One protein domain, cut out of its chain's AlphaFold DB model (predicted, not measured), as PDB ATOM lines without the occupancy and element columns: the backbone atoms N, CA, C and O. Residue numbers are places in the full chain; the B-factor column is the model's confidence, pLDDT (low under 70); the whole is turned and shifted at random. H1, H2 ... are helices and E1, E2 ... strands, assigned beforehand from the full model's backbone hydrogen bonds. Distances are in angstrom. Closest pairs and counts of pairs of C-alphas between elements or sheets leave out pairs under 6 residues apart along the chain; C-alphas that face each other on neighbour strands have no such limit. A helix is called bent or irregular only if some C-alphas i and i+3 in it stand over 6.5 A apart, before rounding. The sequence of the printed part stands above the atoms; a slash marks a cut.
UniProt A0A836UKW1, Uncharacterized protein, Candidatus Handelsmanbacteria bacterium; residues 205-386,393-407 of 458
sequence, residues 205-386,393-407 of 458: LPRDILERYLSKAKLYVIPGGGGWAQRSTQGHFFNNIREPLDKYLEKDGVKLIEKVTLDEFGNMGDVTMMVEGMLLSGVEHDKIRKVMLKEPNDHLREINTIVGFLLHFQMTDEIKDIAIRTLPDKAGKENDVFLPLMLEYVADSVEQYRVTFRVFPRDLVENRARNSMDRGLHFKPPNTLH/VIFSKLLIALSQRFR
ATOM      1  N   LEU A 205      34.017  32.708  26.132       86.94
ATOM      2  CA  LEU A 205      34.756  31.585  26.695       86.94
ATOM      3  C   LEU A 205      35.240  31.961  28.100       86.94
ATOM      4  O   LEU A 205      36.088  32.853  28.205       86.94
ATOM      5  N   PRO A 206      34.699  31.328  29.152       89.69
ATOM      6  CA  PRO A 206      35.096  31.584  30.529       89.69
ATOM      7  C   PRO A 206      36.453  30.961  30.874       89.69
ATOM      8  O   PRO A 206      36.951  30.057  30.196       89.69
ATOM      9  N   ARG A 207      37.026  31.452  31.974       91.38
ATOM     10  CA  ARG A 207      38.318  31.062  32.542       91.38
ATOM     11  C   ARG A 207      38.555  29.556  32.612       91.38
ATOM     12  O   ARG A 207      39.618  29.101  32.207       91.38
ATOM     13  N   ASP A 208      37.580  28.783  33.081       88.62
ATOM     14  CA  ASP A 208      37.691  27.329  33.255       88.62
ATOM     15  C   ASP A 208      37.911  26.577  31.935       88.62
ATOM     16  O   ASP A 208      38.506  25.500  31.928       88.62
ATOM     17  N   ILE A 209      37.473  27.153  30.812       89.25
ATOM     18  CA  ILE A 209      37.790  26.650  29.472       89.25
ATOM     19  C   ILE A 209      39.160  27.164  29.031       89.25
ATOM     20  O   ILE A 209      39.965  26.395  28.510       89.25
ATOM     21  N   LEU A 210      39.434  28.458  29.227       93.25
ATOM     22  CA  LEU A 210      40.686  29.081  28.789       93.25
ATOM     23  C   LEU A 210      41.910  28.420  29.441       93.25
ATOM     24  O   LEU A 210      42.855  28.092  28.734       93.25
ATOM     25  N   GLU A 211      41.877  28.158  30.748       94.19
ATOM     26  CA  GLU A 211      42.994  27.570  31.504       94.19
ATOM     27  C   GLU A 211      43.321  26.122  31.106       94.19
ATOM     28  O   GLU A 211      44.442  25.668  31.331       94.19
ATOM     29  N   ARG A 212      42.386  25.394  30.476       92.69
ATOM     30  CA  ARG A 212      42.652  24.037  29.963       92.69
ATOM     31  C   ARG A 212      43.576  24.037  28.749       92.69
ATOM     32  O   ARG A 212      44.280  23.058  28.522       92.69
ATOM     33  N   TYR A 213      43.548  25.108  27.959       94.38
ATOM     34  CA  TYR A 213      44.172  25.137  26.635       94.38
ATOM     35  C   TYR A 213      45.164  26.281  26.432       94.38
ATOM     36  O   TYR A 213      45.955  26.245  25.488       94.38
ATOM     37  N   LEU A 214      45.108  27.312  27.274       95.56
ATOM     38  CA  LEU A 214      45.963  28.488  27.214       95.56
ATOM     39  C   LEU A 214      46.788  28.587  28.496       95.56
ATOM     40  O   LEU A 214      46.283  28.390  29.599       95.56
ATOM     41  N   SER A 215      48.066  28.923  28.359       95.06
ATOM     42  CA  SER A 215      49.000  28.999  29.483       95.06
ATOM     43  C   SER A 215      50.022  30.121  29.305       95.06
ATOM     44  O   SER A 215      50.131  30.719  28.235       95.06
ATOM     45  N   LYS A 216      50.784  30.404  30.371       94.75
ATOM     46  CA  LYS A 216      51.872  31.402  30.389       94.75
ATOM     47  C   LYS A 216      51.442  32.769  29.849       94.75
ATOM     48  O   LYS A 216      52.176  33.388  29.081       94.75
ATOM     49  N   ALA A 217      50.241  33.206  30.222       95.69
ATOM     50  CA  ALA A 217      49.740  34.504  29.816       95.69
ATOM     51  C   ALA A 217      50.604  35.621  30.417       95.69
ATOM     52  O   ALA A 217      50.892  35.608  31.613       95.69
ATOM     53  N   LYS A 218      51.007  36.581  29.586       95.38
ATOM     54  CA  LYS A 218      51.783  37.762  29.974       95.38
ATOM     55  C   LYS A 218      51.253  38.992  29.254       95.38
ATOM     56  O   LYS A 218      50.852  38.903  28.095       95.38
ATOM     57  N   LEU A 219      51.295  40.148  29.905       94.75
ATOM     58  CA  LEU A 219      50.883  41.415  29.304       94.75
ATOM     59  C   LEU A 219      52.079  42.361  29.219       94.75
ATOM     60  O   LEU A 219      52.663  42.726  30.237       94.75
ATOM     61  N   TYR A 220      52.411  42.779  28.003       92.81
ATOM     62  CA  TYR A 220      53.387  43.833  27.757       92.81
ATOM     63  C   TYR A 220      52.669  45.179  27.691       92.81
ATOM     64  O   TYR A 220      51.685  45.337  26.962       92.81
ATOM     65  N   VAL A 221      53.186  46.149  28.439       90.44
ATOM     66  CA  VAL A 221      52.722  47.533  28.493       90.44
ATOM     67  C   VAL A 221      53.828  48.409  27.911       90.44
ATOM     68  O   VAL A 221      54.906  48.544  28.486       90.44
ATOM     69  N   ILE A 222      53.570  48.961  26.729       87.38
ATOM     70  CA  ILE A 222      54.581  49.563  25.856       87.38
ATOM     71  C   ILE A 222      54.393  51.091  25.853       87.38
ATOM     72  O   ILE A 222      53.383  51.567  25.316       87.38
ATOM     73  N   PRO A 223      55.313  51.879  26.443       80.19
ATOM     74  CA  PRO A 223      55.236  53.340  26.426       80.19
ATOM     75  C   PRO A 223      55.483  53.909  25.020       80.19
ATOM     76  O   PRO A 223      56.181  53.312  24.205       80.19
ATOM     77  N   GLY A 224      54.906  55.078  24.722       70.69
ATOM     78  CA  GLY A 224      54.990  55.706  23.391       70.69
ATOM     79  C   GLY A 224      54.010  55.121  22.362       70.69
ATOM     80  O   GLY A 224      54.044  55.484  21.181       70.69
ATOM     81  N   GLY A 225      53.111  54.251  22.831       65.81
ATOM     82  CA  GLY A 225      52.099  53.560  22.046       65.81
ATOM     83  C   GLY A 225      52.607  52.255  21.432       65.81
ATOM     84  O   GLY A 225      53.749  52.133  20.994       65.81
ATOM     85  N   GLY A 226      51.714  51.270  21.341       63.25
ATOM     86  CA  GLY A 226      51.910  50.128  20.452       63.25
ATOM     87  C   GLY A 226      51.859  50.619  19.009       63.25
ATOM     88  O   GLY A 226      51.191  51.615  18.734       63.25
ATOM     89  N   GLY A 227      52.503  49.937  18.060       62.72
ATOM     90  CA  GLY A 227      52.427  50.332  16.642       62.72
ATOM     91  C   GLY A 227      50.987  50.576  16.145       62.72
ATOM     92  O   GLY A 227      50.770  51.404  15.277       62.72
ATOM     93  N   TRP A 228      49.977  49.940  16.749       70.12
ATOM     94  CA  TRP A 228      48.545  50.107  16.449       70.12
ATOM     95  C   TRP A 228      47.849  51.309  17.116       70.12
ATOM     96  O   TRP A 228      46.747  51.669  16.709       70.12
ATOM     97  N   ALA A 229      48.464  51.930  18.124       58.31
ATOM     98  CA  ALA A 229      47.936  53.092  18.846       58.31
ATOM     99  C   ALA A 229      48.177  54.423  18.106       58.31
ATOM    100  O   ALA A 229      47.516  55.429  18.373       58.31
ATOM    101  N   GLN A 230      49.118  54.450  17.158       56.59
ATOM    102  CA  GLN A 230      49.519  55.672  16.467       56.59
ATOM    103  C   GLN A 230      48.613  55.951  15.256       56.59
ATOM    104  O   GLN A 230      48.662  55.266  14.228       56.59
ATOM    105  N   ARG A 231      47.796  57.009  15.353       51.25
ATOM    106  CA  ARG A 231      47.125  57.607  14.188       51.25
ATOM    107  C   ARG A 231      48.203  58.149  13.250       51.25
ATOM    108  O   ARG A 231      48.911  59.075  13.640       51.25
ATOM    109  N   SER A 232      48.331  57.635  12.021       43.19
ATOM    110  CA  SER A 232      49.145  58.374  11.050       43.19
ATOM    111  C   SER A 232      48.428  59.668  10.680       43.19
ATOM    112  O   SER A 232      47.205  59.715  10.516       43.19
ATOM    113  N   THR A 233      49.211  60.725  10.511       38.75
ATOM    114  CA  THR A 233      48.763  62.023   9.995       38.75
ATOM    115  C   THR A 233      48.236  61.942   8.556       38.75
ATOM    116  O   THR A 233      47.666  62.909   8.064       38.75
ATOM    117  N   GLN A 234      48.375  60.788   7.892       38.28
ATOM    118  CA  GLN A 234      47.940  60.527   6.519       38.28
ATOM    119  C   GLN A 234      46.719  59.590   6.431       38.28
ATOM    120  O   GLN A 234      46.394  59.084   5.361       38.28
ATOM    121  N   GLY A 235      46.011  59.350   7.541       38.03
ATOM    122  CA  GLY A 235      44.704  58.677   7.533       38.03
ATOM    123  C   GLY A 235      44.735  57.143   7.517       38.03
ATOM    124  O   GLY A 235      43.693  56.520   7.710       38.03
ATOM    125  N   HIS A 236      45.905  56.516   7.371       40.69
ATOM    126  CA  HIS A 236      46.076  55.079   7.600       40.69
ATOM    127  C   HIS A 236      46.632  54.820   9.002       40.69
ATOM    128  O   HIS A 236      47.616  55.435   9.399       40.69
ATOM    129  N   PHE A 237      46.028  53.914   9.769       51.50
ATOM    130  CA  PHE A 237      46.675  53.378  10.968       51.50
ATOM    131  C   PHE A 237      47.954  52.653  10.541       51.50
ATOM    132  O   PHE A 237      47.933  51.939   9.539       51.50
ATOM    133  N   PHE A 238      49.037  52.928  11.266       57.56
ATOM    134  CA  PHE A 238      50.416  52.479  11.066       57.56
ATOM    135  C   PHE A 238      50.577  51.135  10.325       57.56
ATOM    136  O   PHE A 238      49.946  50.136  10.675       57.56
ATOM    137  N   ASN A 239      51.452  51.107   9.314       55.41
ATOM    138  CA  ASN A 239      51.616  49.946   8.433       55.41
ATOM    139  C   ASN A 239      52.682  48.937   8.918       55.41
ATOM    140  O   ASN A 239      52.507  47.747   8.663       55.41
ATOM    141  N   ASN A 240      53.760  49.361   9.601       67.44
ATOM    142  CA  ASN A 240      54.926  48.497   9.859       67.44
ATOM    143  C   ASN A 240      55.795  48.873  11.080       67.44
ATOM    144  O   ASN A 240      56.326  49.976  11.173       67.44
ATOM    145  N   ILE A 241      56.055  47.925  11.983       73.56
ATOM    146  CA  ILE A 241      57.107  48.025  13.008       73.56
ATOM    147  C   ILE A 241      58.394  47.474  12.384       73.56
ATOM    148  O   ILE A 241      58.468  46.303  12.033       73.56
ATOM    149  N   ARG A 242      59.429  48.312  12.252       73.56
ATOM    150  CA  ARG A 242      60.693  47.940  11.574       73.56
ATOM    151  C   ARG A 242      61.491  46.839  12.274       73.56
ATOM    152  O   ARG A 242      62.368  46.229  11.677       73.56
ATOM    153  N   GLU A 243      61.250  46.634  13.559       76.50
ATOM    154  CA  GLU A 243      61.986  45.667  14.363       76.50
ATOM    155  C   GLU A 243      61.228  44.337  14.454       76.50
ATOM    156  O   GLU A 243      59.993  44.334  14.421       76.50
ATOM    157  N   PRO A 244      61.944  43.202  14.558       80.31
ATOM    158  CA  PRO A 244      61.337  41.919  14.894       80.31
ATOM    159  C   PRO A 244      60.773  41.944  16.321       80.31
ATOM    160  O   PRO A 244      61.142  42.806  17.124       80.31
ATOM    161  N   LEU A 245      59.907  40.979  16.640       84.88
ATOM    162  CA  LEU A 245      59.161  40.964  17.901       84.88
ATOM    163  C   LEU A 245      60.056  41.052  19.137       84.88
ATOM    164  O   LEU A 245      59.825  41.914  19.976       84.88
ATOM    165  N   ASP A 246      61.087  40.215  19.218       84.38
ATOM    166  CA  ASP A 246      61.949  40.143  20.402       84.38
ATOM    167  C   ASP A 246      62.618  41.496  20.687       84.38
ATOM    168  O   ASP A 246      62.508  42.031  21.786       84.38
ATOM    169  N   LYS A 247      63.182  42.132  19.651       84.19
ATOM    170  CA  LYS A 247      63.794  43.467  19.769       84.19
ATOM    171  C   LYS A 247      62.785  44.548  20.133       84.19
ATOM    172  O   LYS A 247      63.107  45.465  20.880       84.19
ATOM    173  N   TYR A 248      61.566  44.446  19.605       83.25
ATOM    174  CA  TYR A 248      60.508  45.399  19.915       83.25
ATOM    175  C   TYR A 248      60.088  45.327  21.391       83.25
ATOM    176  O   TYR A 248      59.763  46.358  21.980       83.25
ATOM    177  N   LEU A 249      60.114  44.132  21.987       86.81
ATOM    178  CA  LEU A 249      59.774  43.902  23.394       86.81
ATOM    179  C   LEU A 249      60.935  44.190  24.358       86.81
ATOM    180  O   LEU A 249      60.680  44.472  25.523       86.81
ATOM    181  N   GLU A 250      62.179  44.168  23.876       85.62
ATOM    182  CA  GLU A 250      63.388  44.539  24.630       85.62
ATOM    183  C   GLU A 250      63.600  46.059  24.757       85.62
ATOM    184  O   GLU A 250      64.563  46.491  25.389       85.62
ATOM    185  N   LYS A 251      62.733  46.891  24.161       78.69
ATOM    186  CA  LYS A 251      62.862  48.352  24.245       78.69
ATOM    187  C   LYS A 251      62.819  48.858  25.682       78.69
ATOM    188  O   LYS A 251      61.965  48.454  26.472       78.69
ATOM    189  N   ASP A 252      63.674  49.841  25.958       73.69
ATOM    190  CA  ASP A 252      63.692  50.549  27.233       73.69
ATOM    191  C   ASP A 252      62.296  51.085  27.588       73.69
ATOM    192  O   ASP A 252      61.606  51.704  26.772       73.69
ATOM    193  N   GLY A 253      61.873  50.818  28.825       79.88
ATOM    194  CA  GLY A 253      60.587  51.252  29.370       79.88
ATOM    195  C   GLY A 253      59.402  50.315  29.106       79.88
ATOM    196  O   GLY A 253      58.330  50.551  29.667       79.88
ATOM    197  N   VAL A 254      59.552  49.245  28.310       87.44
ATOM    198  CA  VAL A 254      58.501  48.220  28.185       87.44
ATOM    199  C   VAL A 254      58.329  47.506  29.525       87.44
ATOM    200  O   VAL A 254      59.231  46.833  30.021       87.44
ATOM    201  N   LYS A 255      57.140  47.631  30.114       89.06
ATOM    202  CA  LYS A 255      56.776  46.936  31.350       89.06
ATOM    203  C   LYS A 255      56.166  45.581  31.011       89.06
ATOM    204  O   LYS A 255      55.220  45.496  30.232       89.06
ATOM    205  N   LEU A 256      56.658  44.532  31.660       91.50
ATOM    206  CA  LEU A 256      56.098  43.187  31.577       91.50
ATOM    207  C   LEU A 256      55.321  42.853  32.852       91.50
ATOM    208  O   LEU A 256      55.858  42.930  33.954       91.50
ATOM    209  N   ILE A 257      54.066  42.442  32.695       91.25
ATOM    210  CA  ILE A 257      53.254  41.851  33.760       91.25
ATOM    211  C   ILE A 257      53.210  40.345  33.510       91.25
ATOM    212  O   ILE A 257      52.570  39.881  32.565       91.25
ATOM    213  N   GLU A 258      53.925  39.577  34.334       88.88
ATOM    214  CA  GLU A 258      54.051  38.123  34.153       88.88
ATOM    215  C   GLU A 258      52.881  37.325  34.725       88.88
ATOM    216  O   GLU A 258      52.563  36.250  34.222       88.88
ATOM    217  N   LYS A 259      52.240  37.833  35.778       84.88
ATOM    218  CA  LYS A 259      51.110  37.173  36.431       84.88
ATOM    219  C   LYS A 259      49.803  37.718  35.873       84.88
ATOM    220  O   LYS A 259      49.193  38.620  36.446       84.88
ATOM    221  N   VAL A 260      49.404  37.178  34.726       91.56
ATOM    222  CA  VAL A 260      48.120  37.478  34.090       91.56
ATOM    223  C   VAL A 260      47.231  36.250  34.166       91.56
ATOM    224  O   VAL A 260      47.621  35.157  33.761       91.56
ATOM    225  N   THR A 261      46.011  36.431  34.656       92.56
ATOM    226  CA  THR A 261      44.976  35.399  34.600       92.56
ATOM    227  C   THR A 261      43.963  35.774  33.533       92.56
ATOM    228  O   THR A 261      43.304  36.807  33.643       92.56
ATOM    229  N   LEU A 262      43.831  34.943  32.500       94.94
ATOM    230  CA  LEU A 262      42.795  35.118  31.484       94.94
ATOM    231  C   LEU A 262      41.442  34.763  32.099       94.94
ATOM    232  O   LEU A 262      41.253  33.645  32.569       94.94
ATOM    233  N   ASP A 263      40.520  35.718  32.111       93.00
ATOM    234  CA  ASP A 263      39.230  35.566  32.783       93.00
ATOM    235  C   ASP A 263      38.121  35.223  31.784       93.00
ATOM    236  O   ASP A 263      37.358  34.280  31.980       93.00
ATOM    237  N   GLU A 264      38.046  35.953  30.669       92.94
ATOM    238  CA  GLU A 264      36.993  35.729  29.681       92.94
ATOM    239  C   GLU A 264      37.367  36.266  28.298       92.94
ATOM    240  O   GLU A 264      37.812  37.409  28.174       92.94
ATOM    241  N   PHE A 265      37.133  35.477  27.245       92.19
ATOM    242  CA  PHE A 265      37.253  35.929  25.852       92.19
ATOM    243  C   PHE A 265      35.878  36.000  25.176       92.19
ATOM    244  O   PHE A 265      35.188  34.991  25.062       92.19
ATOM    245  N   GLY A 266      35.485  37.172  24.681       87.12
ATOM    246  CA  GLY A 266      34.225  37.408  23.976       87.12
ATOM    247  C   GLY A 266      34.361  37.360  22.454       87.12
ATOM    248  O   GLY A 266      35.298  37.902  21.882       87.12
ATOM    249  N   ASN A 267      33.372  36.792  21.762       79.75
ATOM    250  CA  ASN A 267      33.357  36.609  20.302       79.75
ATOM    251  C   ASN A 267      33.473  37.906  19.484       79.75
ATOM    252  O   ASN A 267      33.841  37.852  18.311       79.75
ATOM    253  N   MET A 268      33.156  39.056  20.084       79.12
ATOM    254  CA  MET A 268      33.235  40.369  19.437       79.12
ATOM    255  C   MET A 268      34.587  41.070  19.632       79.12
ATOM    256  O   MET A 268      34.755  42.200  19.175       79.12
ATOM    257  N   GLY A 269      35.565  40.393  20.246       83.94
ATOM    258  CA  GLY A 269      36.920  40.914  20.428       83.94
ATOM    259  C   GLY A 269      37.226  41.402  21.839       83.94
ATOM    260  O   GLY A 269      38.304  41.947  22.037       83.94
ATOM    261  N   ASP A 270      36.322  41.237  22.804       88.62
ATOM    262  CA  ASP A 270      36.572  41.634  24.192       88.62
ATOM    263  C   ASP A 270      37.424  40.562  24.903       88.62
ATOM    264  O   ASP A 270      37.164  39.364  24.785       88.62
ATOM    265  N   VAL A 271      38.443  40.978  25.648       93.94
ATOM    266  CA  VAL A 271      39.332  40.121  26.441       93.94
ATOM    267  C   VAL A 271      39.401  40.684  27.849       93.94
ATOM    268  O   VAL A 271      39.915  41.779  28.057       93.94
ATOM    269  N   THR A 272      38.907  39.926  28.819       94.31
ATOM    270  CA  THR A 272      38.989  40.278  30.237       94.31
ATOM    271  C   THR A 272      40.065  39.442  30.910       94.31
ATOM    272  O   THR A 272      40.168  38.234  30.677       94.31
ATOM    273  N   MET A 273      40.884  40.086  31.733       94.00
ATOM    274  CA  MET A 273      41.960  39.447  32.481       94.00
ATOM    275  C   MET A 273      42.134  40.089  33.856       94.00
ATOM    276  O   MET A 273      41.829  41.267  34.043       94.00
ATOM    277  N   MET A 274      42.661  39.319  34.803       91.75
ATOM    278  CA  MET A 274      43.131  39.831  36.086       91.75
ATOM    279  C   MET A 274      44.630  40.107  35.990       91.75
ATOM    280  O   MET A 274      45.387  39.253  35.515       91.75
ATOM    281  N   VAL A 275      45.050  41.284  36.449       89.19
ATOM    282  CA  VAL A 275      46.462  41.680  36.525       89.19
ATOM    283  C   VAL A 275      46.839  42.028  37.963       89.19
ATOM    284  O   VAL A 275      46.095  42.712  38.670       89.19
ATOM    285  N   GLU A 276      47.997  41.535  38.406       81.25
ATOM    286  CA  GLU A 276      48.552  41.856  39.723       81.25
ATOM    287  C   GLU A 276      49.205  43.247  39.699       81.25
ATOM    288  O   GLU A 276      50.029  43.552  38.833       81.25
ATOM    289  N   GLY A 277      48.840  44.090  40.668       73.81
ATOM    290  CA  GLY A 277      49.320  45.468  40.762       73.81
ATOM    291  C   GLY A 277      48.679  46.433  39.756       73.81
ATOM    292  O   GLY A 277      47.920  46.058  38.866       73.81
ATOM    293  N   MET A 278      48.973  47.726  39.914       74.69
ATOM    294  CA  MET A 278      48.431  48.777  39.047       74.69
ATOM    295  C   MET A 278      48.904  48.605  37.596       74.69
ATOM    296  O   MET A 278      50.107  48.558  37.327       74.69
ATOM    297  N   LEU A 279      47.962  48.585  36.645       82.31
ATOM    298  CA  LEU A 279      48.242  48.371  35.219       82.31
ATOM    299  C   LEU A 279      49.325  49.328  34.692       82.31
ATOM    300  O   LEU A 279      50.322  48.894  34.114       82.31
ATOM    301  N   LEU A 280      49.164  50.625  34.961       81.00
ATOM    302  CA  LEU A 280      50.029  51.680  34.431       81.00
ATOM    303  C   LEU A 280      51.215  52.039  35.335       81.00
ATOM    304  O   LEU A 280      52.084  52.785  34.895       81.00
ATOM    305  N   SER A 281      51.301  51.520  36.566       77.31
ATOM    306  CA  SER A 281      52.391  51.891  37.483       77.31
ATOM    307  C   SER A 281      53.765  51.567  36.898       77.31
ATOM    308  O   SER A 281      53.939  50.541  36.243       77.31
ATOM    309  N   GLY A 282      54.743  52.443  37.127       73.19
ATOM    310  CA  GLY A 282      56.112  52.251  36.639       73.19
ATOM    311  C   GLY A 282      56.296  52.413  35.126       73.19
ATOM    312  O   GLY A 282      57.409  52.241  34.648       73.19
ATOM    313  N   VAL A 283      55.252  52.760  34.361       77.56
ATOM    314  CA  VAL A 283      55.405  53.082  32.936       77.56
ATOM    315  C   VAL A 283      55.943  54.507  32.798       77.56
ATOM    316  O   VAL A 283      55.267  55.485  33.135       77.56
ATOM    317  N   GLU A 284      57.173  54.630  32.304       67.44
ATOM    318  CA  GLU A 284      57.855  55.912  32.132       67.44
ATOM    319  C   GLU A 284      57.406  56.611  30.846       67.44
ATOM    320  O   GLU A 284      57.867  56.330  29.745       67.44
ATOM    321  N   HIS A 285      56.460  57.540  30.986       69.25
ATOM    322  CA  HIS A 285      56.071  58.446  29.910       69.25
ATOM    323  C   HIS A 285      55.540  59.748  30.518       69.25
ATOM    324  O   HIS A 285      54.632  59.721  31.356       69.25
ATOM    325  N   ASP A 286      56.050  60.897  30.069       63.03
ATOM    326  CA  ASP A 286      55.763  62.218  30.663       63.03
ATOM    327  C   ASP A 286      54.265  62.545  30.753       63.03
ATOM    328  O   ASP A 286      53.809  63.255  31.650       63.03
ATOM    329  N   LYS A 287      53.470  61.987  29.831       60.19
ATOM    330  CA  LYS A 287      52.006  62.125  29.821       60.19
ATOM    331  C   LYS A 287      51.284  61.125  30.728       60.19
ATOM    332  O   LYS A 287      50.230  61.467  31.248       60.19
ATOM    333  N   ILE A 288      51.838  59.933  30.966       63.94
ATOM    334  CA  ILE A 288      51.200  58.916  31.818       63.94
ATOM    335  C   ILE A 288      51.189  59.379  33.275       63.94
ATOM    336  O   ILE A 288      50.177  59.203  33.939       63.94
ATOM    337  N   ARG A 289      52.231  60.076  33.758       59.16
ATOM    338  CA  ARG A 289      52.236  60.657  35.120       59.16
ATOM    339  C   ARG A 289      51.055  61.601  35.390       59.16
ATOM    340  O   ARG A 289      50.627  61.700  36.530       59.16
ATOM    341  N   LYS A 290      50.521  62.270  34.358       55.06
ATOM    342  CA  LYS A 290      49.323  63.128  34.459       55.06
ATOM    343  C   LYS A 290      48.007  62.352  34.345       55.06
ATOM    344  O   LYS A 290      46.995  62.848  34.812       55.06
ATOM    345  N   VAL A 291      48.034  61.178  33.708       55.34
ATOM    346  CA  VAL A 291      46.879  60.300  33.436       55.34
ATOM    347  C   VAL A 291      46.731  59.183  34.479       55.34
ATOM    348  O   VAL A 291      45.665  58.586  34.567       55.34
ATOM    349  N   MET A 292      47.754  58.927  35.309       57.47
ATOM    350  CA  MET A 292      47.715  58.070  36.513       57.47
ATOM    351  C   MET A 292      46.825  58.675  37.616       57.47
ATOM    352  O   MET A 292      47.226  58.844  38.766       57.47
ATOM    353  N   LEU A 293      45.624  59.076  37.224       53.53
ATOM    354  CA  LEU A 293      44.589  59.640  38.055       53.53
ATOM    355  C   LEU A 293      43.785  58.505  38.676       53.53
ATOM    356  O   LEU A 293      43.809  57.364  38.219       53.53
ATOM    357  N   LYS A 294      43.058  58.861  39.728       61.28
ATOM    358  CA  LYS A 294      42.203  57.976  40.520       61.28
ATOM    359  C   LYS A 294      41.158  57.204  39.689       61.28
ATOM    360  O   LYS A 294      40.600  56.255  40.212       61.28
ATOM    361  N   GLU A 295      40.905  57.602  38.436       75.62
ATOM    362  CA  GLU A 295      39.834  57.093  37.566       75.62
ATOM    363  C   GLU A 295      40.358  56.854  36.125       75.62
ATOM    364  O   GLU A 295      40.180  57.686  35.235       75.62
ATOM    365  N   PRO A 296      41.039  55.724  35.841       78.56
ATOM    366  CA  PRO A 296      41.617  55.439  34.517       78.56
ATOM    367  C   PRO A 296      40.574  55.332  33.390       78.56
ATOM    368  O   PRO A 296      40.899  55.557  32.223       78.56
ATOM    369  N   ASN A 297      39.324  55.006  33.730       83.50
ATOM    370  CA  ASN A 297      38.225  54.869  32.770       83.50
ATOM    371  C   ASN A 297      37.838  56.198  32.099       83.50
ATOM    372  O   ASN A 297      37.355  56.185  30.967       83.50
ATOM    373  N   ASP A 298      38.126  57.332  32.735       82.75
ATOM    374  CA  ASP A 298      37.821  58.660  32.189       82.75
ATOM    375  C   ASP A 298      38.855  59.121  31.153       82.75
ATOM    376  O   ASP A 298      38.641  60.093  30.428       82.75
ATOM    377  N   HIS A 299      39.975  58.400  31.048       81.44
ATOM    378  CA  HIS A 299      41.124  58.761  30.218       81.44
ATOM    379  C   HIS A 299      41.547  57.653  29.248       81.44
ATOM    380  O   HIS A 299      42.681  57.630  28.758       81.44
ATOM    381  N   LEU A 300      40.652  56.704  28.950       82.38
ATOM    382  CA  LEU A 300      40.945  55.559  28.078       82.38
ATOM    383  C   LEU A 300      41.485  55.987  26.711       82.38
ATOM    384  O   LEU A 300      42.352  55.317  26.146       82.38
ATOM    385  N   ARG A 301      41.008  57.115  26.176       79.06
ATOM    386  CA  ARG A 301      41.464  57.660  24.896       79.06
ATOM    387  C   ARG A 301      42.924  58.085  24.946       79.06
ATOM    388  O   ARG A 301      43.708  57.727  24.063       79.06
ATOM    389  N   GLU A 302      43.291  58.863  25.959       80.00
ATOM    390  CA  GLU A 302      44.652  59.340  26.165       80.00
ATOM    391  C   GLU A 302      45.588  58.159  26.415       80.00
ATOM    392  O   GLU A 302      46.634  58.076  25.770       80.00
ATOM    393  N   ILE A 303      45.176  57.215  27.273       83.00
ATOM    394  CA  ILE A 303      45.933  55.994  27.580       83.00
ATOM    395  C   ILE A 303      46.206  55.213  26.293       83.00
ATOM    396  O   ILE A 303      47.366  54.969  25.969       83.00
ATOM    397  N   ASN A 304      45.172  54.893  25.514       82.69
ATOM    398  CA  ASN A 304      45.316  54.133  24.268       82.69
ATOM    399  C   ASN A 304      46.088  54.872  23.168       82.69
ATOM    400  O   ASN A 304      46.456  54.250  22.180       82.69
ATOM    401  N   THR A 305      46.324  56.180  23.304       78.50
ATOM    402  CA  THR A 305      47.147  56.954  22.360       78.50
ATOM    403  C   THR A 305      48.634  56.900  22.722       78.50
ATOM    404  O   THR A 305      49.485  57.007  21.841       78.50
ATOM    405  N   ILE A 306      48.966  56.754  24.008       79.56
ATOM    406  CA  ILE A 306      50.348  56.847  24.518       79.56
ATOM    407  C   ILE A 306      50.890  55.521  25.065       79.56
ATOM    408  O   ILE A 306      52.084  55.426  25.349       79.56
ATOM    409  N   VAL A 307      50.038  54.502  25.204       83.88
ATOM    410  CA  VAL A 307      50.377  53.169  25.715       83.88
ATOM    411  C   VAL A 307      49.849  52.098  24.769       83.88
ATOM    412  O   VAL A 307      48.687  52.121  24.369       83.88
ATOM    413  N   GLY A 308      50.707  51.147  24.409       87.94
ATOM    414  CA  GLY A 308      50.315  49.906  23.748       87.94
ATOM    415  C   GLY A 308      50.188  48.760  24.733       87.94
ATOM    416  O   GLY A 308      50.992  48.644  25.652       87.94
ATOM    417  N   PHE A 309      49.228  47.875  24.493       91.50
ATOM    418  CA  PHE A 309      49.050  46.648  25.264       91.50
ATOM    419  C   PHE A 309      49.172  45.435  24.347       91.50
ATOM    420  O   PHE A 309      48.417  45.317  23.384       91.50
ATOM    421  N   LEU A 310      50.118  44.540  24.618       93.44
ATOM    422  CA  LEU A 310      50.292  43.306  23.852       93.44
ATOM    423  C   LEU A 310      50.139  42.113  24.787       93.44
ATOM    424  O   LEU A 310      50.949  41.922  25.691       93.44
ATOM    425  N   LEU A 311      49.102  41.312  24.569       95.38
ATOM    426  CA  LEU A 311      48.894  40.073  25.307       95.38
ATOM    427  C   LEU A 311      49.632  38.933  24.613       95.38
ATOM    428  O   LEU A 311      49.434  38.698  23.421       95.38
ATOM    429  N   HIS A 312      50.436  38.206  25.378       95.94
ATOM    430  CA  HIS A 312      51.058  36.947  24.990       95.94
ATOM    431  C   HIS A 312      50.445  35.795  25.781       95.94
ATOM    432  O   HIS A 312      50.135  35.954  26.958       95.94
ATOM    433  N   PHE A 313      50.285  34.638  25.147       95.50
ATOM    434  CA  PHE A 313      50.033  33.358  25.812       95.50
ATOM    435  C   PHE A 313      50.450  32.203  24.899       95.50
ATOM    436  O   PHE A 313      50.656  32.381  23.697       95.50
ATOM    437  N   GLN A 314      50.553  31.007  25.472       94.69
ATOM    438  CA  GLN A 314      50.828  29.770  24.750       94.69
ATOM    439  C   GLN A 314      49.568  28.922  24.646       94.69
ATOM    440  O   GLN A 314      48.869  28.745  25.640       94.69
ATOM    441  N   MET A 315      49.304  28.375  23.463       93.69
ATOM    442  CA  MET A 315      48.259  27.371  23.254       93.69
ATOM    443  C   MET A 315      48.831  25.952  23.328       93.69
ATOM    444  O   MET A 315      50.003  25.736  23.004       93.69
ATOM    445  N   THR A 316      48.007  24.986  23.741       93.19
ATOM    446  CA  THR A 316      48.372  23.565  23.673       93.19
ATOM    447  C   THR A 316      48.534  23.097  22.223       93.19
ATOM    448  O   THR A 316      48.063  23.748  21.282       93.19
ATOM    449  N   ASP A 317      49.211  21.965  22.030       89.50
ATOM    450  CA  ASP A 317      49.497  21.432  20.694       89.50
ATOM    451  C   ASP A 317      48.223  21.064  19.917       89.50
ATOM    452  O   ASP A 317      48.166  21.255  18.704       89.50
ATOM    453  N   GLU A 318      47.159  20.639  20.598       88.81
ATOM    454  CA  GLU A 318      45.886  20.291  19.963       88.81
ATOM    455  C   GLU A 318      45.198  21.525  19.366       88.81
ATOM    456  O   GLU A 318      44.696  21.490  18.242       88.81
ATOM    457  N   ILE A 319      45.194  22.645  20.097       89.62
ATOM    458  CA  ILE A 319      44.630  23.907  19.598       89.62
ATOM    459  C   ILE A 319      45.490  24.469  18.476       89.62
ATOM    460  O   ILE A 319      44.967  24.935  17.459       89.62
ATOM    461  N   LYS A 320      46.811  24.397  18.644       87.81
ATOM    462  CA  LYS A 320      47.791  24.795  17.639       87.81
ATOM    463  C   LYS A 320      47.532  24.094  16.305       87.81
ATOM    464  O   LYS A 320      47.444  24.768  15.277       87.81
ATOM    465  N   ASP A 321      47.350  22.776  16.314       84.06
ATOM    466  CA  ASP A 321      47.151  21.980  15.100       84.06
ATOM    467  C   ASP A 321      45.863  22.356  14.347       84.06
ATOM    468  O   ASP A 321      45.819  22.310  13.110       84.06
ATOM    469  N   ILE A 322      44.830  22.792  15.077       79.56
ATOM    470  CA  ILE A 322      43.577  23.301  14.507       79.56
ATOM    471  C   ILE A 322      43.767  24.725  13.954       79.56
ATOM    472  O   ILE A 322      43.306  25.033  12.851       79.56
ATOM    473  N   ALA A 323      44.454  25.603  14.689       74.38
ATOM    474  CA  ALA A 323      44.537  27.030  14.379       74.38
ATOM    475  C   ALA A 323      45.588  27.379  13.303       74.38
ATOM    476  O   ALA A 323      45.300  28.163  12.387       74.38
ATOM    477  N   ILE A 324      46.795  26.797  13.370       69.12
ATOM    478  CA  ILE A 324      47.968  27.218  12.572       69.12
ATOM    479  C   ILE A 324      47.792  27.013  11.077       69.12
ATOM    480  O   ILE A 324      48.267  27.841  10.297       69.12
ATOM    481  N   ARG A 325      47.059  25.972  10.656       65.81
ATOM    482  CA  ARG A 325      46.796  25.698   9.228       65.81
ATOM    483  C   ARG A 325      46.242  26.910   8.480       65.81
ATOM    484  O   ARG A 325      46.344  26.983   7.261       65.81
ATOM    485  N   THR A 326      45.657  27.858   9.205       64.75
ATOM    486  CA  THR A 326      44.998  29.031   8.643       64.75
ATOM    487  C   THR A 326      45.747  30.352   8.889       64.75
ATOM    488  O   THR A 326      45.233  31.397   8.481       64.75
ATOM    489  N   LEU A 327      46.912  30.342   9.560       67.38
ATOM    490  CA  LEU A 327      47.686  31.535   9.967       67.38
ATOM    491  C   LEU A 327      49.213  31.278   9.967       67.38
ATOM    492  O   LEU A 327      49.852  31.331  11.021       67.38
ATOM    493  N   PRO A 328      49.822  30.995   8.802       68.06
ATOM    494  CA  PRO A 328      51.239  30.625   8.718       68.06
ATOM    495  C   PRO A 328      52.212  31.777   9.033       68.06
ATOM    496  O   PRO A 328      53.385  31.538   9.306       68.06
ATOM    497  N   ASP A 329      51.742  33.022   8.973       77.00
ATOM    498  CA  ASP A 329      52.534  34.255   9.009       77.00
ATOM    499  C   ASP A 329      52.480  35.006  10.350       77.00
ATOM    500  O   ASP A 329      53.090  36.068  10.485       77.00
ATOM    501  N   LYS A 330      51.775  34.475  11.359       85.25
ATOM    502  CA  LYS A 330      51.636  35.137  12.664       85.25
ATOM    503  C   LYS A 330      52.988  35.374  13.358       85.25
ATOM    504  O   LYS A 330      53.935  34.594  13.208       85.25
ATOM    505  N   ALA A 331      53.050  36.421  14.175       85.56
ATOM    506  CA  ALA A 331      54.223  36.722  14.990       85.56
ATOM    507  C   ALA A 331      54.507  35.623  16.042       85.56
ATOM    508  O   ALA A 331      53.587  34.974  16.556       85.56
ATOM    509  N   GLY A 332      55.790  35.424  16.364       86.44
ATOM    510  CA  GLY A 332      56.248  34.460  17.372       86.44
ATOM    511  C   GLY A 332      56.268  32.997  16.908       86.44
ATOM    512  O   GLY A 332      55.959  32.671  15.756       86.44
ATOM    513  N   LYS A 333      56.642  32.081  17.814       88.19
ATOM    514  CA  LYS A 333      56.683  30.632  17.530       88.19
ATOM    515  C   LYS A 333      55.281  30.090  17.333       88.19
ATOM    516  O   LYS A 333      54.324  30.703  17.775       88.19
ATOM    517  N   GLU A 334      55.152  28.925  16.711       85.44
ATOM    518  CA  GLU A 334      53.870  28.281  16.405       85.44
ATOM    519  C   GLU A 334      52.861  28.334  17.562       85.44
ATOM    520  O   GLU A 334      51.782  28.891  17.381       85.44
ATOM    521  N   ASN A 335      53.244  27.896  18.758       90.12
ATOM    522  CA  ASN A 335      52.355  27.824  19.922       90.12
ATOM    523  C   ASN A 335      52.134  29.176  20.623       90.12
ATOM    524  O   ASN A 335      51.266  29.269  21.485       90.12
ATOM    525  N   ASP A 336      52.906  30.216  20.298       91.31
ATOM    526  CA  ASP A 336      52.769  31.536  20.915       91.31
ATOM    527  C   ASP A 336      51.695  32.359  20.198       91.31
ATOM    528  O   ASP A 336      51.662  32.436  18.972       91.31
ATOM    529  N   VAL A 337      50.836  33.042  20.939       91.94
ATOM    530  CA  VAL A 337      49.859  33.980  20.381       91.94
ATOM    531  C   VAL A 337      50.156  35.366  20.925       91.94
ATOM    532  O   VAL A 337      50.326  35.528  22.127       91.94
ATOM    533  N   PHE A 338      50.196  36.354  20.031       92.00
ATOM    534  CA  PHE A 338      50.356  37.764  20.371       92.00
ATOM    535  C   PHE A 338      49.130  38.539  19.892       92.00
ATOM    536  O   PHE A 338      48.866  38.606  18.690       92.00
ATOM    537  N   LEU A 339      48.375  39.111  20.829       92.19
ATOM    538  CA  LEU A 339      47.189  39.916  20.554       92.19
ATOM    539  C   LEU A 339      47.476  41.378  20.906       92.19
ATOM    540  O   LEU A 339      47.661  41.683  22.085       92.19
ATOM    541  N   PRO A 340      47.515  42.291  19.923       89.94
ATOM    542  CA  PRO A 340      47.514  43.715  20.210       89.94
ATOM    543  C   PRO A 340      46.149  44.121  20.763       89.94
ATOM    544  O   PRO A 340      45.109  43.699  20.256       89.94
ATOM    545  N   LEU A 341      46.158  44.934  21.812       90.94
ATOM    546  CA  LEU A 341      44.991  45.279  22.609       90.94
ATOM    547  C   LEU A 341      44.810  46.800  22.713       90.94
ATOM    548  O   LEU A 341      45.774  47.571  22.677       90.94
ATOM    549  N   MET A 342      43.553  47.210  22.871       87.94
ATOM    550  CA  MET A 342      43.121  48.544  23.290       87.94
ATOM    551  C   MET A 342      42.409  48.414  24.633       87.94
ATOM    552  O   MET A 342      41.532  47.569  24.781       87.94
ATOM    553  N   LEU A 343      42.794  49.219  25.612       88.88
ATOM    554  CA  LEU A 343      42.173  49.240  26.929       88.88
ATOM    555  C   LEU A 343      40.742  49.775  26.827       88.88
ATOM    556  O   LEU A 343      40.535  50.842  26.252       88.88
ATOM    557  N   GLU A 344      39.768  49.061  27.382       87.88
ATOM    558  CA  GLU A 344      38.360  49.485  27.355       87.88
ATOM    559  C   GLU A 344      37.780  49.752  28.728       87.88
ATOM    560  O   GLU A 344      36.888  50.582  28.857       87.88
ATOM    561  N   TYR A 345      38.243  49.031  29.743       88.62
ATOM    562  CA  TYR A 345      37.727  49.206  31.084       88.62
ATOM    563  C   TYR A 345      38.708  48.666  32.113       88.62
ATOM    564  O   TYR A 345      39.321  47.616  31.921       88.62
ATOM    565  N   VAL A 346      38.820  49.371  33.228       87.50
ATOM    566  CA  VAL A 346      39.559  48.952  34.412       87.50
ATOM    567  C   VAL A 346      38.566  48.938  35.568       87.50
ATOM    568  O   VAL A 346      38.038  49.978  35.953       87.50
ATOM    569  N   ALA A 347      38.288  47.757  36.109       85.12
ATOM    570  CA  ALA A 347      37.622  47.623  37.394       85.12
ATOM    571  C   ALA A 347      38.684  47.622  38.495       85.12
ATOM    572  O   ALA A 347      39.543  46.733  38.542       85.12
ATOM    573  N   ASP A 348      38.590  48.611  39.380       66.75
ATOM    574  CA  ASP A 348      39.431  48.692  40.564       66.75
ATOM    575  C   ASP A 348      39.129  47.523  41.502       66.75
ATOM    576  O   ASP A 348      37.977  47.241  41.843       66.75
ATOM    577  N   SER A 349      40.183  46.849  41.947       57.12
ATOM    578  CA  SER A 349      40.118  46.008  43.135       57.12
ATOM    579  C   SER A 349      41.407  46.157  43.936       57.12
ATOM    580  O   SER A 349      42.474  46.428  43.387       57.12
ATOM    581  N   VAL A 350      41.275  46.007  45.254       52.47
ATOM    582  CA  VAL A 350      42.311  46.301  46.256       52.47
ATOM    583  C   VAL A 350      43.562  45.422  46.084       52.47
ATOM    584  O   VAL A 350      44.648  45.840  46.474       52.47
ATOM    585  N   GLU A 351      43.443  44.251  45.446       58.94
ATOM    586  CA  GLU A 351      44.544  43.283  45.287       58.94
ATOM    587  C   GLU A 351      44.837  42.904  43.821       58.94
ATOM    588  O   GLU A 351      45.990  42.645  43.470       58.94
ATOM    589  N   GLN A 352      43.829  42.900  42.937       69.38
ATOM    590  CA  GLN A 352      43.973  42.551  41.512       69.38
ATOM    591  C   GLN A 352      43.056  43.394  40.625       69.38
ATOM    592  O   GLN A 352      41.840  43.380  40.806       69.38
ATOM    593  N   TYR A 353      43.585  44.072  39.611       79.31
ATOM    594  CA  TYR A 353      42.725  44.816  38.687       79.31
ATOM    595  C   TYR A 353      42.081  43.852  37.699       79.31
ATOM    596  O   TYR A 353      42.777  43.071  37.045       79.31
ATOM    597  N   ARG A 354      40.757  43.938  37.556       89.06
ATOM    598  CA  ARG A 354      40.058  43.273  36.457       89.06
ATOM    599  C   ARG A 354      40.034  44.233  35.285       89.06
ATOM    600  O   ARG A 354      39.388  45.275  35.342       89.06
ATOM    601  N   VAL A 355      40.761  43.894  34.233       91.50
ATOM    602  CA  VAL A 355      40.945  44.769  33.081       91.50
ATOM    603  C   VAL A 355      40.308  44.132  31.862       91.50
ATOM    604  O   VAL A 355      40.576  42.974  31.539       91.50
ATOM    605  N   THR A 356      39.478  44.904  31.175       92.94
ATOM    606  CA  THR A 356      38.896  44.528  29.895       92.94
ATOM    607  C   THR A 356      39.583  45.306  28.787       92.94
ATOM    608  O   THR A 356      39.694  46.535  28.804       92.94
ATOM    609  N   PHE A 357      40.033  44.555  27.800       92.69
ATOM    610  CA  PHE A 357      40.628  45.039  26.577       92.69
ATOM    611  C   PHE A 357      39.770  44.645  25.387       92.69
ATOM    612  O   PHE A 357      39.039  43.659  25.423       92.69
ATOM    613  N   ARG A 358      39.954  45.355  24.284       88.81
ATOM    614  CA  ARG A 358      39.516  44.939  22.963       88.81
ATOM    615  C   ARG A 358      40.708  44.546  22.112       88.81
ATOM    616  O   ARG A 358      41.688  45.283  22.023       88.81
ATOM    617  N   VAL A 359      40.587  43.423  21.424       88.56
ATOM    618  CA  VAL A 359      41.557  42.961  20.435       88.56
ATOM    619  C   VAL A 359      41.576  43.912  19.242       88.56
ATOM    620  O   VAL A 359      40.542  44.257  18.664       88.56
ATOM    621  N   PHE A 360      42.774  44.339  18.858       83.88
ATOM    622  CA  PHE A 360      42.980  45.113  17.647       83.88
ATOM    623  C   PHE A 360      42.594  44.262  16.426       83.88
ATOM    624  O   PHE A 360      43.019  43.114  16.308       83.88
ATOM    625  N   PRO A 361      41.794  44.788  15.483       75.12
ATOM    626  CA  PRO A 361      41.138  43.987  14.443       75.12
ATOM    627  C   PRO A 361      42.071  43.502  13.314       75.12
ATOM    628  O   PRO A 361      41.581  43.057  12.274       75.12
ATOM    629  N   ARG A 362      43.396  43.613  13.467       79.00
ATOM    630  CA  ARG A 362      44.387  43.127  12.496       79.00
ATOM    631  C   ARG A 362      45.410  42.245  13.196       79.00
ATOM    632  O   ARG A 362      45.915  42.602  14.257       79.00
ATOM    633  N   ASP A 363      45.745  41.134  12.549       80.06
ATOM    634  CA  ASP A 363      46.766  40.208  13.031       80.06
ATOM    635  C   ASP A 363      48.157  40.823  12.930       80.06
ATOM    636  O   ASP A 363      48.518  41.392  11.894       80.06
ATOM    637  N   LEU A 364      48.941  40.652  13.993       82.94
ATOM    638  CA  LEU A 364      50.367  40.929  13.981       82.94
ATOM    639  C   LEU A 364      51.090  39.768  13.285       82.94
ATOM    640  O   LEU A 364      51.031  38.619  13.736       82.94
ATOM    641  N   VAL A 365      51.763  40.069  12.182       84.00
ATOM    642  CA  VAL A 365      52.487  39.104  11.350       84.00
ATOM    643  C   VAL A 365      53.957  39.479  11.255       84.00
ATOM    644  O   VAL A 365      54.327  40.642  11.417       84.00
ATOM    645  N   GLU A 366      54.803  38.495  10.985       79.88
ATOM    646  CA  GLU A 366      56.247  38.694  10.888       79.88
ATOM    647  C   GLU A 366      56.760  38.240   9.522       79.88
ATOM    648  O   GLU A 366      56.543  37.101   9.098       79.88
ATOM    649  N   ASN A 367      57.468  39.128   8.818       72.00
ATOM    650  CA  ASN A 367      58.066  38.772   7.537       72.00
ATOM    651  C   ASN A 367      59.368  37.989   7.760       72.00
ATOM    652  O   ASN A 367      60.414  38.560   8.069       72.00
ATOM    653  N   ARG A 368      59.306  36.667   7.573       66.38
ATOM    654  CA  ARG A 368      60.442  35.747   7.772       66.38
ATOM    655  C   ARG A 368      61.367  35.622   6.553       66.38
ATOM    656  O   ARG A 368      62.307  34.825   6.574       66.38
ATOM    657  N   ALA A 369      61.124  36.365   5.471       63.59
ATOM    658  CA  ALA A 369      61.926  36.264   4.256       63.59
ATOM    659  C   ALA A 369      63.347  36.824   4.462       63.59
ATOM    660  O   ALA A 369      63.540  38.012   4.726       63.59
ATOM    661  N   ARG A 370      64.368  35.975   4.269       56.44
ATOM    662  CA  ARG A 370      65.788  36.337   4.465       56.44
ATOM    663  C   ARG A 370      66.270  37.493   3.572       56.44
ATOM    664  O   ARG A 370      67.161  38.218   4.001       56.44
ATOM    665  N   ASN A 371      65.664  37.713   2.402       57.53
ATOM    666  CA  ASN A 371      66.104  38.716   1.413       57.53
ATOM    667  C   ASN A 371      65.212  39.971   1.336       57.53
ATOM    668  O   ASN A 371      65.372  40.788   0.436       57.53
ATOM    669  N   SER A 372      64.256  40.121   2.253       55.00
ATOM    670  CA  SER A 372      63.364  41.283   2.297       55.00
ATOM    671  C   SER A 372      64.045  42.469   2.994       55.00
ATOM    672  O   SER A 372      64.618  42.288   4.066       55.00
ATOM    673  N   MET A 373      63.963  43.677   2.419       53.59
ATOM    674  CA  MET A 373      64.277  44.926   3.139       53.59
ATOM    675  C   MET A 373      63.170  45.315   4.142       53.59
ATOM    676  O   MET A 373      63.420  46.115   5.036       53.59
ATOM    677  N   ASP A 374      61.989  44.689   4.058       58.09
ATOM    678  CA  ASP A 374      60.855  44.829   4.987       58.09
ATOM    679  C   ASP A 374      60.914  43.800   6.132       58.09
ATOM    680  O   ASP A 374      59.940  43.094   6.425       58.09
ATOM    681  N   ARG A 375      62.078  43.669   6.777       61.28
ATOM    682  CA  ARG A 375      62.184  42.910   8.034       61.28
ATOM    683  C   ARG A 375      61.437  43.669   9.134       61.28
ATOM    684  O   ARG A 375      61.552  44.888   9.210       61.28
ATOM    685  N   GLY A 376      60.676  42.950   9.957       73.88
ATOM    686  CA  GLY A 376      59.916  43.526  11.067       73.88
ATOM    687  C   GLY A 376      58.500  42.968  11.194       73.88
ATOM    688  O   GLY A 376      58.107  42.053  10.460       73.88
ATOM    689  N   LEU A 377      57.749  43.520  12.147       78.00
ATOM    690  CA  LEU A 377      56.342  43.189  12.345       78.00
ATOM    691  C   LEU A 377      55.456  44.063  11.474       78.00
ATOM    692  O   LEU A 377      55.627  45.276  11.384       78.00
ATOM    693  N   HIS A 378      54.436  43.453  10.899       79.06
ATOM    694  CA  HIS A 378      53.442  44.149  10.101       79.06
ATOM    695  C   HIS A 378      52.064  43.795  10.617       79.06
ATOM    696  O   HIS A 378      51.855  42.741  11.219       79.06
ATOM    697  N   PHE A 379      51.103  44.668  10.357       76.75
ATOM    698  CA  PHE A 379      49.717  44.252  10.446       76.75
ATOM    699  C   PHE A 379      49.321  43.640   9.126       76.75
ATOM    700  O   PHE A 379      49.542  44.242   8.071       76.75
ATOM    701  N   LYS A 380      48.694  42.463   9.180       72.69
ATOM    702  CA  LYS A 380      48.036  41.918   7.999       72.69
ATOM    703  C   LYS A 380      47.142  43.025   7.432       72.69
ATOM    704  O   LYS A 380      46.387  43.624   8.216       72.69
ATOM    705  N   PRO A 381      47.258  43.363   6.130       59.94
ATOM    706  CA  PRO A 381      46.448  44.414   5.546       59.94
ATOM    707  C   PRO A 381      44.991  44.187   5.931       59.94
ATOM    708  O   PRO A 381      44.572  43.025   6.039       59.94
ATOM    709  N   PRO A 382      44.203  45.253   6.147       52.25
ATOM    710  CA  PRO A 382      42.770  45.085   6.191       52.25
ATOM    711  C   PRO A 382      42.410  44.526   4.821       52.25
ATOM    712  O   PRO A 382      42.349  45.270   3.846       52.25
ATOM    713  N   ASN A 383      42.254  43.206   4.711       47.53
ATOM    714  CA  ASN A 383      41.688  42.628   3.515       47.53
ATOM    715  C   ASN A 383      40.373  43.381   3.369       47.53
ATOM    716  O   ASN A 383      39.536  43.314   4.276       47.53
ATOM    717  N   THR A 384      40.217  44.157   2.289       37.28
ATOM    718  CA  THR A 384      38.898  44.565   1.805       37.28
ATOM    719  C   THR A 384      38.023  43.361   2.041       37.28
ATOM    720  O   THR A 384      38.383  42.316   1.511       37.28
ATOM    721  N   LEU A 385      37.035  43.456   2.942       41.41
ATOM    722  CA  LEU A 385      36.232  42.328   3.411       41.41
ATOM    723  C   LEU A 385      35.709  41.574   2.190       41.41
ATOM    724  O   LEU A 385      34.658  41.911   1.643       41.41
ATOM    725  N   HIS A 386      36.496  40.618   1.695       31.75
ATOM    726  CA  HIS A 386      36.243  40.054   0.390       31.75
ATOM    727  C   HIS A 386      34.996  39.187   0.561       31.75
ATOM    728  O   HIS A 386      34.776  38.599   1.632       31.75
ATOM    729  N   VAL A 393      40.405  36.708  11.810       74.81
ATOM    730  CA  VAL A 393      41.590  37.154  12.567       74.81
ATOM    731  C   VAL A 393      41.977  36.053  13.571       74.81
ATOM    732  O   VAL A 393      41.117  35.239  13.934       74.81
ATOM    733  N   ILE A 394      43.232  36.002  14.032       80.19
ATOM    734  CA  ILE A 394      43.747  34.947  14.928       80.19
ATOM    735  C   ILE A 394      42.843  34.680  16.120       80.19
ATOM    736  O   ILE A 394      42.567  33.528  16.446       80.19
ATOM    737  N   PHE A 395      42.314  35.748  16.704       85.69
ATOM    738  CA  PHE A 395      41.447  35.672  17.860       85.69
ATOM    739  C   PHE A 395      40.160  34.892  17.569       85.69
ATOM    740  O   PHE A 395      39.870  33.919  18.252       85.69
ATOM    741  N   SER A 396      39.420  35.228  16.509       79.12
ATOM    742  CA  SER A 396      38.178  34.521  16.166       79.12
ATOM    743  C   SER A 396      38.420  33.044  15.825       79.12
ATOM    744  O   SER A 396      37.651  32.183  16.249       79.12
ATOM    745  N   LYS A 397      39.520  32.735  15.125       80.56
ATOM    746  CA  LYS A 397      39.922  31.349  14.830       80.56
ATOM    747  C   LYS A 397      40.246  30.568  16.097       80.56
ATOM    748  O   LYS A 397      39.815  29.425  16.231       80.56
ATOM    749  N   LEU A 398      40.957  31.198  17.028       85.44
ATOM    750  CA  LEU A 398      41.268  30.620  18.327       85.44
ATOM    751  C   LEU A 398      39.986  30.303  19.106       85.44
ATOM    752  O   LEU A 398      39.857  29.193  19.611       85.44
ATOM    753  N   LEU A 399      39.009  31.217  19.152       84.00
ATOM    754  CA  LEU A 399      37.733  30.962  19.837       84.00
ATOM    755  C   LEU A 399      36.984  29.769  19.242       84.00
ATOM    756  O   LEU A 399      36.418  28.969  19.987       84.00
ATOM    757  N   ILE A 400      37.002  29.620  17.915       79.56
ATOM    758  CA  ILE A 400      36.414  28.458  17.241       79.56
ATOM    759  C   ILE A 400      37.159  27.178  17.627       79.56
ATOM    760  O   ILE A 400      36.507  26.209  18.008       79.56
ATOM    761  N   ALA A 401      38.492  27.179  17.565       84.06
ATOM    762  CA  ALA A 401      39.314  26.014  17.893       84.06
ATOM    763  C   ALA A 401      39.121  25.572  19.352       84.06
ATOM    764  O   ALA A 401      38.827  24.406  19.605       84.06
ATOM    765  N   LEU A 402      39.184  26.516  20.297       86.69
ATOM    766  CA  LEU A 402      38.908  26.276  21.716       86.69
ATOM    767  C   LEU A 402      37.502  25.715  21.916       86.69
ATOM    768  O   LEU A 402      37.313  24.740  22.637       86.69
ATOM    769  N   SER A 403      36.510  26.298  21.237       80.31
ATOM    770  CA  SER A 403      35.123  25.864  21.378       80.31
ATOM    771  C   SER A 403      34.888  24.452  20.857       80.31
ATOM    772  O   SER A 403      34.157  23.677  21.475       80.31
ATOM    773  N   GLN A 404      35.493  24.123  19.716       79.94
ATOM    774  CA  GLN A 404      35.430  22.790  19.126       79.94
ATOM    775  C   GLN A 404      36.116  21.769  20.028       79.94
ATOM    776  O   GLN A 404      35.508  20.746  20.341       79.94
ATOM    777  N   ARG A 405      37.330  22.077  20.498       85.12
ATOM    778  CA  ARG A 405      38.111  21.154  21.318       85.12
ATOM    779  C   ARG A 405      37.479  20.898  22.681       85.12
ATOM    780  O   ARG A 405      37.293  19.741  23.040       85.12
ATOM    781  N   PHE A 406      37.064  21.952  23.384       84.12
ATOM    782  CA  PHE A 406      36.360  21.829  24.663       84.12
ATOM    783  C   PHE A 406      35.175  20.881  24.562       84.12
ATOM    784  O   PHE A 406      35.000  19.980  25.373       84.12
ATOM    785  N   ARG A 407      34.390  21.023  23.498       77.06
ATOM    786  CA  ARG A 407      33.249  20.150  23.291       77.06
ATOM    787  C   ARG A 407      33.640  18.698  23.038       77.06
ATOM    788  O   ARG A 407      32.923  17.805  23.475       77.06
TER     789      ARG A 407
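What this domain is: This is residues 205 to 386 and 393 to 407 of the 458 residues of an uncharacterized protein of Candidatus Handelsmanbacteria bacterium (UniProt A0A836UKW1). One strongly twisted sheet of seven strands folds back on itself like a flattened, nearly closed barrel: the leaf E2 E1 E5 faces the leaf E7 E4 E3, E6 is the hinge, and E3 comes back near E1. H1, H5 and H6 gather at one end, H4 packs on E6 towards the other end with the short H3 touching H4 but not on the sheet, and H2 and the small hairpin E8 and E9 lie to one side. The printed part has 197 residues with six named helices and nine named strands, in the order H1 E1 H2 E2 E3 E4 H3 H4 E5 H5 E6 E7 E8 E9 H6. Both sheets are antiparallel, the larger in the order E2 E1 E5 E6 E7 E4 E3; the class is mixed, and the whole is compact, with a radius of gyration of the C-alphas of 16.6 A and spans of 45 by 43 by 31 A.

Where its parts are: Find C-alpha 214 at (45.963, 28.488, 27.214); from there E1, residues 214 to 223, runs 26.5 A. E5 is residues 307 to 315, 26.0 A; E6, 336 to 347, 27.6 A; E7, 352 to 359, 21.2 A; E4, 270 to 276; E3, 260 to 266; E2, 255 to 257; E8, 364 to 366; E9, 377 to 379. The helices are H1, 207 to 213; H2, 245 to 249; H3, 288 to 291; H4, 296 to 306; H5, 317 to 326; and H6, 394 to 407, ending at C-alpha 407 at (33.249, 20.150, 23.291).

How they stand to each other: Look first at E1 and E5, with N 218 and O 312 at 2.8 A. E6 bends by 81 degrees at residue 344, pairing with E5 through N 339 and O 311, 2.8 A, and with E7 through N 342 and O 358, 2.8 A. The closest C-alphas of E1 and E3, Ala 217 and Val 260, are 5.5 A apart. H4, irregular with C-alphas 298 and 301 8.2 A apart, lies over E6 at a height over the sheet of 7.6 A, and touches H3, Val 291 to His 299, C-alphas 6.8 A. H6 touches H5, C-alphas of Ile 319 and Ala 401 6.0 A apart, at a steep tilt of 43 degrees, opposite ways; H5 is only just irregular, with C-alphas 322 and 325 6.6 A apart. Every O i to N i+4 pair is within hydrogen-bond range in H2 and H6, against 1 of 3 in H1, where 3 of 4 O i to N i+3 pairs are, 5 of 7 in H4 and 4 of 6 in H5; H3 is too short for one.

The domain as a whole: The C-alphas farthest apart, of Val 350 and Asn 371, are 51.3 A apart. Residues 387 to 392 are not printed, and C-alphas 386 and 393 are 13.6 A apart across the cut. The links E1 to H2 and E4 to H3 are long. Look for low confidence in 50 residues under 70, among them 229 to 240 and 284 to 294; the mean pLDDT of the printed part is 78.1.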